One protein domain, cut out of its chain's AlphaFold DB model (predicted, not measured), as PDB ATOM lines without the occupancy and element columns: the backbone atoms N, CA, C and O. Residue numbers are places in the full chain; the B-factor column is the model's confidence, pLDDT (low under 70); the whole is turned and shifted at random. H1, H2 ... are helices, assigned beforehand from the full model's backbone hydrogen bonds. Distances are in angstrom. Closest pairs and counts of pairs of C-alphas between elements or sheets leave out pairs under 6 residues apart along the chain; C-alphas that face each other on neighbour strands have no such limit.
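What this domain is: This is residues 736 to 778 of the 819 residues of the protein "Peptidase_M11 domain-containing protein" of Pseudo-nitzschia multistriata (UniProt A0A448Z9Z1). This small domain has little regular structure: a mostly looped chain with four very short helices, H1, H2 and H4 grouped toward one end and H3 nearer the middle. The opening stretch and the loop between H2 and H3 reach toward the other end, around residues 738 and 763. The printed part has 43 residues, with named helices H1 to H4 in chain order and no named strand; it is all helix by class, though only 17 residues are in named elements. It is compact, with a radius of gyration of the C-alphas of 9.3 A and spans of 24 by 17 by 15 A.

How they stand to each other: H1, residues 744 to 747, and H2, residues 753 to 756, only just touch, and only at the corner by their tight link, with 3 pairs of C-alphas within 8 A; the closest are those of Leu 746 and Ile 753, 5.3 A. H3, residues 767 to 770, is apart from H1. H4, residues 772 to 776, touches H1, the closest C-alphas being those of Arg 747 and Thr 774, 6.9 A. H3 and H4 are close but not clearly touching, with the C-alphas of Ser 768 and Cys 775 closest at 5.6 A. In H4 the O i to N i+4 pair is within hydrogen-bond range; H1, H2 and H3 are too short for one.

Where its parts are: H1 begins at C-alpha 744 (243.782, 215.859, 171.975). H4, 5.8 A long, ends at C-alpha 776 (236.282, 208.054, 164.298).

The domain as a whole: The two C-alphas farthest apart, those of Arg 738 and Lys 777, are 25.7 A apart. The printed part has no cut, and no link is long. The pLDDT is under 70 at residues 747 to 751 and 777 to 778.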
ATOM      1  N   VAL A 736     252.974 219.092 163.360       86.06
ATOM      2  CA  VAL A 736     252.150 219.628 162.260       86.06
ATOM      3  C   VAL A 736     252.489 221.106 162.050       86.06
ATOM      4  O   VAL A 736     252.310 221.917 162.965       86.06
ATOM      5  N   LYS A 737     252.935 221.479 160.845       86.31
ATOM      6  CA  LYS A 737     253.493 222.809 160.522       86.31
ATOM      7  C   LYS A 737     254.588 223.226 161.521       86.31
ATOM      8  O   LYS A 737     254.528 224.305 162.110       86.31
ATOM      9  N   ARG A 738     255.560 222.336 161.747       84.12
ATOM     10  CA  ARG A 738     256.702 222.429 162.680       84.12
ATOM     11  C   ARG A 738     256.346 222.536 164.174       84.12
ATOM     12  O   ARG A 738     257.249 222.482 165.004       84.12
ATOM     13  N   LYS A 739     255.065 222.621 164.561       82.50
ATOM     14  CA  LYS A 739     254.628 222.711 165.971       82.50
ATOM     15  C   LYS A 739     254.285 221.320 166.536       82.50
ATOM     16  O   LYS A 739     253.606 220.545 165.869       82.50
ATOM     17  N   LYS A 740     254.721 221.020 167.771       86.38
ATOM     18  CA  LYS A 740     254.434 219.764 168.510       86.38
ATOM     19  C   LYS A 740     252.931 219.642 168.822       86.38
ATOM     20  O   LYS A 740     252.302 220.639 169.191       86.38
ATOM     21  N   ARG A 741     252.348 218.454 168.639       85.25
ATOM     22  CA  ARG A 741     250.914 218.122 168.756       85.25
ATOM     23  C   ARG A 741     250.725 216.713 169.337       85.25
ATOM     24  O   ARG A 741     251.662 215.932 169.376       85.25
ATOM     25  N   VAL A 742     249.506 216.426 169.787       87.75
ATOM     26  CA  VAL A 742     249.007 215.128 170.290       87.75
ATOM     27  C   VAL A 742     247.544 214.986 169.856       87.75
ATOM     28  O   VAL A 742     246.928 215.999 169.513       87.75
ATOM     29  N   CYS A 743     246.941 213.795 169.902       84.12
ATOM     30  CA  CYS A 743     245.580 213.578 169.380       84.12
ATOM     31  C   CYS A 743     244.507 214.501 169.997       84.12
ATOM     32  O   CYS A 743     243.654 215.021 169.276       84.12
ATOM     33  N   ARG A 744     244.636 214.863 171.286       81.38
ATOM     34  CA  ARG A 744     243.782 215.859 171.975       81.38
ATOM     35  C   ARG A 744     243.702 217.221 171.249       81.38
ATOM     36  O   ARG A 744     242.694 217.915 171.362       81.38
ATOM     37  N   TRP A 745     244.711 217.604 170.456       83.31
ATOM     38  CA  TRP A 745     244.679 218.824 169.631       83.31
ATOM     39  C   TRP A 745     243.604 218.788 168.535       83.31
ATOM     40  O   TRP A 745     243.011 219.824 168.242       83.31
ATOM     41  N   LEU A 746     243.312 217.617 167.959       74.62
ATOM     42  CA  LEU A 746     242.282 217.469 166.927       74.62
ATOM     43  C   LEU A 746     240.873 217.723 167.502       74.62
ATOM     44  O   LEU A 746     240.036 218.313 166.820       74.62
ATOM     45  N   ARG A 747     240.640 217.365 168.777       69.25
ATOM     46  CA  ARG A 747     239.374 217.571 169.511       69.25
ATOM     47  C   ARG A 747     239.119 219.032 169.923       69.25
ATOM     48  O   ARG A 747     237.968 219.387 170.149       69.25
ATOM     49  N   ARG A 748     240.141 219.904 169.962       62.41
ATOM     50  CA  ARG A 748     240.018 221.314 170.418       62.41
ATOM     51  C   ARG A 748     239.125 222.221 169.553       62.41
ATOM     52  O   ARG A 748     238.860 223.345 169.957       62.41
ATOM     53  N   ASN A 749     238.664 221.781 168.380       64.38
ATOM     54  CA  ASN A 749     237.662 222.515 167.602       64.38
ATOM     55  C   ASN A 749     236.760 221.538 166.822       64.38
ATOM     56  O   ASN A 749     237.187 220.954 165.821       64.38
ATOM     57  N   LYS A 750     235.501 221.397 167.270       62.62
ATOM     58  CA  LYS A 750     234.489 220.484 166.698       62.62
ATOM     59  C   LYS A 750     234.236 220.713 165.195       62.62
ATOM     60  O   LYS A 750     233.927 219.762 164.485       62.62
ATOM     61  N   ASN A 751     234.449 221.928 164.683       67.12
ATOM     62  CA  ASN A 751     234.221 222.273 163.273       67.12
ATOM     63  C   ASN A 751     235.446 222.001 162.376       67.12
ATOM     64  O   ASN A 751     235.317 221.908 161.156       67.12
ATOM     65  N   LEU A 752     236.644 221.854 162.958       70.75
ATOM     66  CA  LEU A 752     237.893 221.630 162.216       70.75
ATOM     67  C   LEU A 752     238.419 220.191 162.297       70.75
ATOM     68  O   LEU A 752     239.260 219.824 161.477       70.75
ATOM     69  N   ILE A 753     237.923 219.362 163.219       80.00
ATOM     70  CA  ILE A 753     238.352 217.962 163.384       80.00
ATOM     71  C   ILE A 753     238.236 217.150 162.077       80.00
ATOM     72  O   ILE A 753     239.233 216.589 161.622       80.00
ATOM     73  N   LYS A 754     237.086 217.220 161.381       79.12
ATOM     74  CA  LYS A 754     236.854 216.576 160.067       79.12
ATOM     75  C   LYS A 754     237.866 216.993 158.990       79.12
ATOM     76  O   LYS A 754     238.186 216.202 158.105       79.12
ATOM     77  N   ARG A 755     238.383 218.227 159.059       81.75
ATOM     78  CA  ARG A 755     239.399 218.757 158.135       81.75
ATOM     79  C   ARG A 755     240.815 218.369 158.559       81.75
ATOM     80  O   ARG A 755     241.636 218.084 157.698       81.75
ATOM     81  N   ASN A 756     241.114 218.364 159.859       83.62
ATOM     82  CA  ASN A 756     242.457 218.081 160.363       83.62
ATOM     83  C   ASN A 756     242.807 216.587 160.354       83.62
ATOM     84  O   ASN A 756     243.941 216.266 160.026       83.62
ATOM     85  N   CYS A 757     241.856 215.686 160.613       85.88
ATOM     86  CA  CYS A 757     242.079 214.236 160.505       85.88
ATOM     87  C   CYS A 757     242.531 213.797 159.099       85.88
ATOM     88  O   CYS A 757     243.358 212.904 158.973       85.88
ATOM     89  N   LYS A 758     242.061 214.478 158.042       84.81
ATOM     90  CA  LYS A 758     242.452 214.225 156.640       84.81
ATOM     91  C   LYS A 758     243.813 214.822 156.242       84.81
ATOM     92  O   LYS A 758     244.170 214.801 155.068       84.81
ATOM     93  N   ARG A 759     244.558 215.414 157.181       86.75
ATOM     94  CA  ARG A 759     245.896 215.976 156.934       86.75
ATOM     95  C   ARG A 759     246.973 214.966 157.313       86.75
ATOM     96  O   ARG A 759     246.701 213.985 157.999       86.75
ATOM     97  N   LYS A 760     248.204 215.245 156.889       90.19
ATOM     98  CA  LYS A 760     249.397 214.510 157.309       90.19
ATOM     99  C   LYS A 760     250.142 215.226 158.439       90.19
ATOM    100  O   LYS A 760     249.996 216.442 158.611       90.19
ATOM    101  N   SER A 761     250.921 214.464 159.199       89.31
ATOM    102  CA  SER A 761     251.985 214.973 160.064       89.31
ATOM    103  C   SER A 761     253.123 215.561 159.216       89.31
ATOM    104  O   SER A 761     253.192 215.340 158.005       89.31
ATOM    105  N   ASP A 762     254.067 216.250 159.855       89.12
ATOM    106  CA  ASP A 762     255.300 216.702 159.194       89.12
ATOM    107  C   ASP A 762     256.256 215.537 158.826       89.12
ATOM    108  O   ASP A 762     257.258 215.775 158.157       89.12
ATOM    109  N   ARG A 763     255.962 214.292 159.248       84.69
ATOM    110  CA  ARG A 763     256.652 213.051 158.831       84.69
ATOM    111  C   ARG A 763     255.934 212.307 157.695       84.69
ATOM    112  O   ARG A 763     256.517 211.407 157.105       84.69
ATOM    113  N   GLY A 764     254.698 212.687 157.358       84.06
ATOM    114  CA  GLY A 764     253.934 212.120 156.239       84.06
ATOM    115  C   GLY A 764     252.841 211.110 156.614       84.06
ATOM    116  O   GLY A 764     252.028 210.778 155.743       84.06
ATOM    117  N   ASP A 765     252.763 210.675 157.874       86.62
ATOM    118  CA  ASP A 765     251.674 209.839 158.419       86.62
ATOM    119  C   ASP A 765     250.331 210.585 158.340       86.62
ATOM    120  O   ASP A 765     250.308 211.801 158.555       86.62
ATOM    121  N   LYS A 766     249.191 209.917 158.083       88.19
ATOM    122  CA  LYS A 766     247.886 210.594 158.231       88.19
ATOM    123  C   LYS A 766     247.609 210.849 159.713       88.19
ATOM    124  O   LYS A 766     247.884 210.009 160.565       88.19
ATOM    125  N   LEU A 767     246.989 211.984 160.029       86.12
ATOM    126  CA  LEU A 767     246.574 212.278 161.403       86.12
ATOM    127  C   LEU A 767     245.405 211.396 161.868       86.12
ATOM    128  O   LEU A 767     245.174 211.301 163.067       86.12
ATOM    129  N   SER A 768     244.702 210.734 160.948       83.69
ATOM    130  CA  SER A 768     243.754 209.661 161.248       83.69
ATOM    131  C   SER A 768     244.442 208.343 161.627       83.69
ATOM    132  O   SER A 768     244.091 207.779 162.658       83.69
ATOM    133  N   ASP A 769     245.488 207.921 160.904       85.25
ATOM    134  CA  ASP A 769     246.271 206.710 161.228       85.25
ATOM    135  C   ASP A 769     246.956 206.794 162.608       85.25
ATOM    136  O   ASP A 769     247.148 205.765 163.259       85.25
ATOM    137  N   LEU A 770     247.319 208.012 163.041       85.06
ATOM    138  CA  LEU A 770     247.886 208.311 164.366       85.06
ATOM    139  C   LEU A 770     246.826 208.488 165.468       85.06
ATOM    140  O   LEU A 770     247.124 208.275 166.643       85.06
ATOM    141  N   CYS A 771     245.613 208.920 165.112       87.56
ATOM    142  CA  CYS A 771     244.545 209.268 166.055       87.56
ATOM    143  C   CYS A 771     243.190 208.647 165.656       87.56
ATOM    144  O   CYS A 771     242.211 209.383 165.448       87.56
ATOM    145  N   PRO A 772     243.101 207.308 165.514       82.81
ATOM    146  CA  PRO A 772     241.918 206.647 164.973       82.81
ATOM    147  C   PRO A 772     240.682 206.820 165.866       82.81
ATOM    148  O   PRO A 772     239.583 207.009 165.345       82.81
ATOM    149  N   LYS A 773     240.834 206.844 167.198       81.88
ATOM    150  CA  LYS A 773     239.718 206.995 168.149       81.88
ATOM    151  C   LYS A 773     239.165 208.423 168.112       81.88
ATOM    152  O   LYS A 773     237.948 208.615 168.060       81.88
ATOM    153  N   THR A 774     240.031 209.438 168.053       82.44
ATOM    154  CA  THR A 774     239.606 210.841 167.891       82.44
ATOM    155  C   THR A 774     239.009 211.114 166.504       82.44
ATOM    156  O   THR A 774     238.023 211.847 166.402       82.44
ATOM    157  N   CYS A 775     239.538 210.517 165.434       80.75
ATOM    158  CA  CYS A 775     239.038 210.742 164.073       80.75
ATOM    159  C   CYS A 775     237.782 209.923 163.719       80.75
ATOM    160  O   CYS A 775     236.962 210.390 162.918       80.75
ATOM    161  N   ALA A 776     237.551 208.780 164.370       77.88
ATOM    162  CA  ALA A 776     236.282 208.054 164.298       77.88
ATOM    163  C   ALA A 776     235.130 208.830 164.956       77.88
ATOM    164  O   ALA A 776     234.065 208.947 164.356       77.88
ATOM    165  N   LYS A 777     235.365 209.493 166.104       68.38
ATOM    166  CA  LYS A 777     234.394 210.428 166.724       68.38
ATOM    167  C   LYS A 777     234.038 211.640 165.841       68.38
ATOM    168  O   LYS A 777     233.149 212.414 166.185       68.38
ATOM    169  N   ALA A 778     234.716 211.815 164.706       66.44
ATOM    170  CA  ALA A 778     234.410 212.815 163.689       66.44
ATOM    171  C   ALA A 778     233.811 212.229 162.395       66.44
ATOM    172  O   ALA A 778     233.570 212.993 161.461       66.44
TER     173      ALA A 778